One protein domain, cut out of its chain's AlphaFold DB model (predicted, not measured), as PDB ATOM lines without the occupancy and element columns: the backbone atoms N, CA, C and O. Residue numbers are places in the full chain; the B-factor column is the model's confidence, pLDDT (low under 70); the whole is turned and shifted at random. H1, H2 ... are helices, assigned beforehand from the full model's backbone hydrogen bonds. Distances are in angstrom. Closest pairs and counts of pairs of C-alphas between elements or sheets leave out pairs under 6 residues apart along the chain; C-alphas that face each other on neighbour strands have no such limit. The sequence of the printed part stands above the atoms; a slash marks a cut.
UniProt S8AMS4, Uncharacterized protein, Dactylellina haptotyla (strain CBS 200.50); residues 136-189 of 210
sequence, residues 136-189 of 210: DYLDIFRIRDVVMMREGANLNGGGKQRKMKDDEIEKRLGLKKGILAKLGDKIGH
ATOM      1  N   ASP A 136      36.760 -13.407   5.024       91.25
ATOM      2  CA  ASP A 136      37.091 -14.722   4.460       91.25
ATOM      3  C   ASP A 136      38.600 -15.035   4.514       91.25
ATOM      4  O   ASP A 136      39.013 -16.162   4.243       91.25
ATOM      5  N   TYR A 137      39.414 -14.055   4.925       90.25
ATOM      6  CA  TYR A 137      40.873 -14.115   4.931       90.25
ATOM      7  C   TYR A 137      41.480 -13.738   6.290       90.25
ATOM      8  O   TYR A 137      40.942 -12.938   7.065       90.25
ATOM      9  N   LEU A 138      42.664 -14.293   6.542       90.50
ATOM     10  CA  LEU A 138      43.505 -14.000   7.694       90.50
ATOM     11  C   LEU A 138      44.741 -13.215   7.256       90.50
ATOM     12  O   LEU A 138      45.486 -13.652   6.385       90.50
ATOM     13  N   ASP A 139      44.960 -12.078   7.907       89.12
ATOM     14  CA  ASP A 139      46.204 -11.317   7.831       89.12
ATOM     15  C   ASP A 139      47.195 -11.798   8.910       89.12
ATOM     16  O   ASP A 139      46.792 -12.376   9.921       89.12
ATOM     17  N   ILE A 140      48.487 -11.528   8.727       88.62
ATOM     18  CA  ILE A 140      49.588 -11.936   9.613       88.62
ATOM     19  C   ILE A 140      49.337 -11.474  11.058       88.62
ATOM     20  O   ILE A 140      49.534 -12.246  12.001       88.62
ATOM     21  N   PHE A 141      48.831 -10.250  11.248       89.50
ATOM     22  CA  PHE A 141      48.468  -9.743  12.575       89.50
ATOM     23  C   PHE A 141      47.297 -10.520  13.194       89.50
ATOM     24  O   PHE A 141      47.363 -10.889  14.364       89.50
ATOM     25  N   ARG A 142      46.277 -10.878  12.402       90.44
ATOM     26  CA  ARG A 142      45.166 -11.714  12.884       90.44
ATOM     27  C   ARG A 142      45.615 -13.132  13.223       90.44
ATOM     28  O   ARG A 142      45.121 -13.686  14.193       90.44
ATOM     29  N   ILE A 143      46.552 -13.718  12.472       90.88
ATOM     30  CA  ILE A 143      47.117 -15.041  12.797       90.88
ATOM     31  C   ILE A 143      47.813 -14.990  14.162       90.88
ATOM     32  O   ILE A 143      47.590 -15.871  14.989       90.88
ATOM     33  N   ARG A 144      48.584 -13.932  14.448       89.44
ATOM     34  CA  ARG A 144      49.174 -13.719  15.780       89.44
ATOM     35  C   ARG A 144      48.103 -13.655  16.875       89.44
ATOM     36  O   ARG A 144      48.247 -14.332  17.893       89.44
ATOM     37  N   ASP A 145      47.032 -12.895  16.653       89.31
ATOM     38  CA  ASP A 145      45.923 -12.774  17.607       89.31
ATOM     39  C   ASP A 145      45.206 -14.118  17.831       89.31
ATOM     40  O   ASP A 145      44.931 -14.481  18.975       89.31
ATOM     41  N   VAL A 146      44.969 -14.899  16.768       90.88
ATOM     42  CA  VAL A 146      44.423 -16.269  16.840       90.88
ATOM     43  C   VAL A 146      45.300 -17.157  17.722       90.88
ATOM     44  O   VAL A 146      44.785 -17.805  18.632       90.88
ATOM     45  N   VAL A 147      46.617 -17.175  17.486       89.94
ATOM     46  CA  VAL A 147      47.556 -17.994  18.269       89.94
ATOM     47  C   VAL A 147      47.528 -17.583  19.741       89.94
ATOM     48  O   VAL A 147      47.389 -18.442  20.611       89.94
ATOM     49  N   MET A 148      47.545 -16.281  20.033       87.38
ATOM     50  CA  MET A 148      47.436 -15.769  21.401       87.38
ATOM     51  C   MET A 148      46.119 -16.156  22.086       87.38
ATOM     52  O   MET A 148      46.137 -16.587  23.241       87.38
ATOM     53  N   MET A 149      44.979 -16.039  21.396       88.75
ATOM     54  CA  MET A 149      43.663 -16.398  21.940       88.75
ATOM     55  C   MET A 149      43.506 -17.914  22.146       88.75
ATOM     56  O   MET A 149      42.898 -18.336  23.133       88.75
ATOM     57  N   ARG A 150      44.090 -18.737  21.264       88.00
ATOM     58  CA  ARG A 150      44.094 -20.207  21.373       88.00
ATOM     59  C   ARG A 150      45.053 -20.700  22.467       88.00
ATOM     60  O   ARG A 150      44.740 -21.656  23.178       88.00
ATOM     61  N   GLU A 151      46.201 -20.048  22.654       85.75
ATOM     62  CA  GLU A 151      47.156 -20.381  23.722       85.75
ATOM     63  C   GLU A 151      46.739 -19.819  25.097       85.75
ATOM     64  O   GLU A 151      47.070 -20.403  26.134       85.75
ATOM     65  N   GLY A 152      45.962 -18.731  25.121       82.12
ATOM     66  CA  GLY A 152      45.655 -17.961  26.333       82.12
ATOM     67  C   GLY A 152      46.789 -17.004  26.732       82.12
ATOM     68  O   GLY A 152      46.892 -16.609  27.897       82.12
ATOM     69  N   ALA A 153      47.664 -16.650  25.789       76.00
ATOM     70  CA  ALA A 153      48.827 -15.801  26.019       76.00
ATOM     71  C   ALA A 153      48.458 -14.309  25.937       76.00
ATOM     72  O   ALA A 153      47.887 -13.845  24.952       76.00
ATOM     73  N   ASN A 154      48.826 -13.537  26.962       67.69
ATOM     74  CA  ASN A 154      48.697 -12.082  26.974       67.69
ATOM     75  C   ASN A 154      50.076 -11.436  26.764       67.69
ATOM     76  O   ASN A 154      50.983 -11.657  27.564       67.69
ATOM     77  N   LEU A 155      50.230 -10.608  25.725       60.03
ATOM     78  CA  LEU A 155      51.487  -9.891  25.451       60.03
ATOM     79  C   LEU A 155      51.849  -8.872  26.540       60.03
ATOM     80  O   LEU A 155      53.023  -8.560  26.714       60.03
ATOM     81  N   ASN A 156      50.865  -8.375  27.293       60.06
ATOM     82  CA  ASN A 156      51.053  -7.291  28.259       60.06
ATOM     83  C   ASN A 156      51.429  -7.793  29.670       60.06
ATOM     84  O   ASN A 156      51.185  -7.100  30.654       60.06
ATOM     85  N   GLY A 157      51.953  -9.018  29.802       55.78
ATOM     86  CA  GLY A 157      52.441  -9.598  31.068       55.78
ATOM     87  C   GLY A 157      51.373  -9.930  32.126       55.78
ATOM     88  O   GLY A 157      51.665 -10.611  33.107       55.78
ATOM     89  N   GLY A 158      50.126  -9.490  31.937       56.25
ATOM     90  CA  GLY A 158      49.019  -9.705  32.870       56.25
ATOM     91  C   GLY A 158      48.304 -11.042  32.675       56.25
ATOM     92  O   GLY A 158      47.282 -11.085  31.989       56.25
ATOM     93  N   GLY A 159      48.806 -12.097  33.324       60.75
ATOM     94  CA  GLY A 159      48.118 -13.382  33.526       60.75
ATOM     95  C   GLY A 159      47.886 -14.244  32.273       60.75
ATOM     96  O   GLY A 159      47.949 -13.779  31.137       60.75
ATOM     97  N   LYS A 160      47.578 -15.532  32.483       68.50
ATOM     98  CA  LYS A 160      47.056 -16.395  31.410       68.50
ATOM     99  C   LYS A 160      45.572 -16.084  31.206       68.50
ATOM    100  O   LYS A 160      44.781 -16.212  32.140       68.50
ATOM    101  N   GLN A 161      45.201 -15.687  29.993       70.81
ATOM    102  CA  GLN A 161      43.803 -15.627  29.563       70.81
ATOM    103  C   GLN A 161      43.241 -17.054  29.449       70.81
ATOM    104  O   GLN A 161      43.987 -18.030  29.326       70.81
ATOM    105  N   ARG A 162      41.911 -17.195  29.470       81.12
ATOM    106  CA  ARG A 162      41.281 -18.476  29.119       81.12
ATOM    107  C   ARG A 162      41.531 -18.753  27.636       81.12
ATOM    108  O   ARG A 162      41.372 -17.850  26.819       81.12
ATOM    109  N   LYS A 163      41.884 -19.997  27.300       86.50
ATOM    110  CA  LYS A 163      41.951 -20.454  25.907       86.50
ATOM    111  C   LYS A 163      40.559 -20.348  25.287       86.50
ATOM    112  O   LYS A 163      39.614 -20.919  25.831       86.50
ATOM    113  N   MET A 164      40.440 -19.613  24.188       88.62
ATOM    114  CA  MET A 164      39.186 -19.477  23.446       88.62
ATOM    115  C   MET A 164      39.037 -20.628  22.451       88.62
ATOM    116  O   MET A 164      40.030 -21.171  21.961       88.62
ATOM    117  N   LYS A 165      37.792 -21.011  22.158       90.25
ATOM    118  CA  LYS A 165      37.489 -21.969  21.081       90.25
ATOM    119  C   LYS A 165      37.500 -21.258  19.733       90.25
ATOM    120  O   LYS A 165      37.153 -20.082  19.664       90.25
ATOM    121  N   ASP A 166      37.803 -21.984  18.666       89.88
ATOM    122  CA  ASP A 166      37.882 -21.427  17.313       89.88
ATOM    123  C   ASP A 166      36.617 -20.643  16.902       89.88
ATOM    124  O   ASP A 166      36.743 -19.500  16.473       89.88
ATOM    125  N   ASP A 167      35.405 -21.161  17.155       93.62
ATOM    126  CA  ASP A 167      34.136 -20.443  16.894       93.62
ATOM    127  C   ASP A 167      34.042 -19.072  17.603       93.62
ATOM    128  O   ASP A 167      33.427 -18.123  17.108       93.62
ATOM    129  N   GLU A 168      34.620 -18.970  18.804       92.38
ATOM    130  CA  GLU A 168      34.626 -17.755  19.622       92.38
ATOM    131  C   GLU A 168      35.682 -16.763  19.121       92.38
ATOM    132  O   GLU A 168      35.404 -15.565  19.032       92.38
ATOM    133  N   ILE A 169      36.857 -17.263  18.725       91.25
ATOM    134  CA  ILE A 169      37.926 -16.473  18.100       91.25
ATOM    135  C   ILE A 169      37.441 -15.907  16.757       91.25
ATOM    136  O   ILE A 169      37.604 -14.714  16.503       91.25
ATOM    137  N   GLU A 170      36.774 -16.714  15.928       94.38
ATOM    138  CA  GLU A 170      36.185 -16.270  14.657       94.38
ATOM    139  C   GLU A 170      35.156 -15.162  14.873       94.38
ATOM    140  O   GLU A 170      35.248 -14.099  14.250       94.38
ATOM    141  N   LYS A 171      34.232 -15.351  15.825       94.25
ATOM    142  CA  LYS A 171      33.247 -14.327  16.197       94.25
ATOM    143  C   LYS A 171      33.914 -13.043  16.707       94.25
ATOM    144  O   LYS A 171      33.446 -11.953  16.380       94.25
ATOM    145  N   ARG A 172      34.992 -13.154  17.490       91.69
ATOM    146  CA  ARG A 172      35.728 -12.017  18.070       91.69
ATOM    147  C   ARG A 172      36.543 -11.236  17.037       91.69
ATOM    148  O   ARG A 172      36.626 -10.017  17.145       91.69
ATOM    149  N   LEU A 173      37.111 -11.917  16.044       91.19
ATOM    150  CA  LEU A 173      37.884 -11.311  14.952       91.19
ATOM    151  C   LEU A 173      37.016 -10.916  13.738       91.19
ATOM    152  O   LEU A 173      37.536 -10.393  12.755       91.19
ATOM    153  N   GLY A 174      35.698 -11.150  13.797       91.94
ATOM    154  CA  GLY A 174      34.759 -10.835  12.716       91.94
ATOM    155  C   GLY A 174      34.917 -11.718  11.473       91.94
ATOM    156  O   GLY A 174      34.500 -11.320  10.385       91.94
ATOM    157  N   LEU A 175      35.531 -12.891  11.633       93.50
ATOM    158  CA  LEU A 175      35.809 -13.855  10.574       93.50
ATOM    159  C   LEU A 175      34.559 -14.677  10.231       93.50
ATOM    160  O   LEU A 175      33.646 -14.847  11.046       93.50
ATOM    161  N   LYS A 176      34.515 -15.212   9.011       93.81
ATOM    162  CA  LYS A 176      33.521 -16.221   8.626       93.81
ATOM    163  C   LYS A 176      33.817 -17.547   9.331       93.81
ATOM    164  O   LYS A 176      34.970 -17.892   9.571       93.81
ATOM    165  N   LYS A 177      32.750 -18.287   9.641       93.50
ATOM    166  CA  LYS A 177      32.839 -19.554  10.372       93.50
ATOM    167  C   LYS A 177      33.656 -20.607   9.616       93.50
ATOM    168  O   LYS A 177      33.455 -20.784   8.411       93.50
ATOM    169  N   GLY A 178      34.510 -21.336  10.329       91.44
ATOM    170  CA  GLY A 178      35.312 -22.441   9.796       91.44
ATOM    171  C   GLY A 178      36.570 -22.019   9.024       91.44
ATOM    172  O   GLY A 178      37.118 -22.821   8.266       91.44
ATOM    173  N   ILE A 179      37.050 -20.787   9.190       91.69
ATOM    174  CA  ILE A 179      38.358 -20.348   8.678       91.69
ATOM    175  C   ILE A 179      39.486 -20.908   9.536       91.69
ATOM    176  O   ILE A 179      40.486 -21.377   8.994       91.69
ATOM    177  N   LEU A 180      39.327 -20.919  10.857       91.56
ATOM    178  CA  LEU A 180      40.314 -21.494  11.768       91.56
ATOM    179  C   LEU A 180      40.370 -23.018  11.646       91.56
ATOM    180  O   LEU A 180      41.452 -23.588  11.726       91.56
ATOM    181  N   ALA A 181      39.251 -23.656  11.292       89.69
ATOM    182  CA  ALA A 181      39.232 -25.065  10.902       89.69
ATOM    183  C   ALA A 181      40.063 -25.341   9.629       89.69
ATOM    184  O   ALA A 181      40.734 -26.367   9.549       89.69
ATOM    185  N   LYS A 182      40.080 -24.417   8.652       89.12
ATOM    186  CA  LYS A 182      40.965 -24.498   7.468       89.12
ATOM    187  C   LYS A 182      42.428 -24.184   7.795       89.12
ATOM    188  O   LYS A 182      43.319 -24.730   7.152       89.12
ATOM    189  N   LEU A 183      42.672 -23.305   8.768       85.88
ATOM    190  CA  LEU A 183      44.006 -22.979   9.286       85.88
ATOM    191  C   LEU A 183      44.605 -24.163  10.076       85.88
ATOM    192  O   LEU A 183      45.811 -24.404  10.036       85.88
ATOM    193  N   GLY A 184      43.749 -24.916  10.769       85.06
ATOM    194  CA  GLY A 184      44.104 -26.069  11.587       85.06
ATOM    195  C   GLY A 184      44.865 -25.709  12.867       85.06
ATOM    196  O   GLY A 184      45.148 -24.546  13.173       85.06
ATOM    197  N   ASP A 185      45.217 -26.734  13.642       79.56
ATOM    198  CA  ASP A 185      45.846 -26.549  14.958       79.56
ATOM    199  C   ASP A 185      47.326 -26.151  14.873       79.56
ATOM    200  O   ASP A 185      47.816 -25.336  15.657       79.56
ATOM    201  N   LYS A 186      48.028 -26.662  13.852       70.94
ATOM    202  CA  LYS A 186      49.495 -26.589  13.708       70.94
ATOM    203  C   LYS A 186      50.053 -25.160  13.708       70.94
ATOM    204  O   LYS A 186      51.162 -24.946  14.189       70.94
ATOM    205  N   ILE A 187      49.291 -24.186  13.205       66.38
ATOM    206  CA  ILE A 187      49.746 -22.799  12.998       66.38
ATOM    207  C   ILE A 187      49.944 -22.022  14.320       66.38
ATOM    208  O   ILE A 187      50.567 -20.964  14.322       66.38
ATOM    209  N   GLY A 188      49.525 -22.583  15.464       56.12
ATOM    210  CA  GLY A 188      49.877 -22.087  16.804       56.12
ATOM    211  C   GLY A 188      50.924 -22.911  17.561       56.12
ATOM    212  O   GLY A 188      51.097 -22.694  18.757       56.12
ATOM    213  N   HIS A 189      51.582 -23.887  16.930       49.12
ATOM    214  CA  HIS A 189      52.499 -24.815  17.615       49.12
ATOM    215  C   HIS A 189      53.957 -24.697  17.162       49.12
ATOM    216  O   HIS A 189      54.833 -25.348  17.727       49.12
TER     217      HIS A 189
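What this domain is: This is residues 136 to 189 of the 210 residues of an uncharacterized protein of Dactylellina haptotyla (strain CBS 200.50) (UniProt S8AMS4). Three helices sit in a small triangle: H1 and H2 pack together at a steep slant, and the short H3 packs on H2. The long loop of residues 152 to 165 joins H1 to H2 and reaches away from them, making one end of the long axis. The printed part has 54 residues, with three named helices in the order H1, H2, H3 and no named strand; the class is all helix, though only 25 residues, under half, are in named elements. It is compact, with a radius of gyration of the C-alphas of 10.7 A, yet elongated in outline, spanning 31 by 19 by 17 A.

Where its parts are: H1 is residues 140 to 151, the longest helix, 16.6 A from C-alpha 140 at (49.588, -11.936, 9.613) to C-alpha 151. H2 is residues 166 to 173, 10.4 A long, beginning at C-alpha 166 at (37.882, -21.427, 17.313). H3 is residues 179 to 183, 6.3 A long, ending at C-alpha 183 at (44.006, -22.979, 9.286).

How they stand to each other: H1 and H2 touch, their closest C-alphas being those of Val 146 and Ile 169, 6.6 A apart. They run opposite ways at a steep tilt of 46 degrees. H2 and H3 touch, with the C-alphas of Asp 166 and Leu 180 closest at 6.1 A. H1 and H3 are apart, but only just: their closest C-alphas are 8.4 A apart. In H1, H2 and H3 every O i to N i+4 pair is within hydrogen-bond range.

The domain as a whole: The two C-alphas farthest apart, those of Asp 136 and Gly 158, are 31.2 A apart. The printed part has no cut. The link from H1 to H2, 14 residues, is long; that from H2 to H3, 5 residues, is tight. The mean pLDDT of the printed part is 83.2, and residues 154 to 160 and 187 to 189 are under 70.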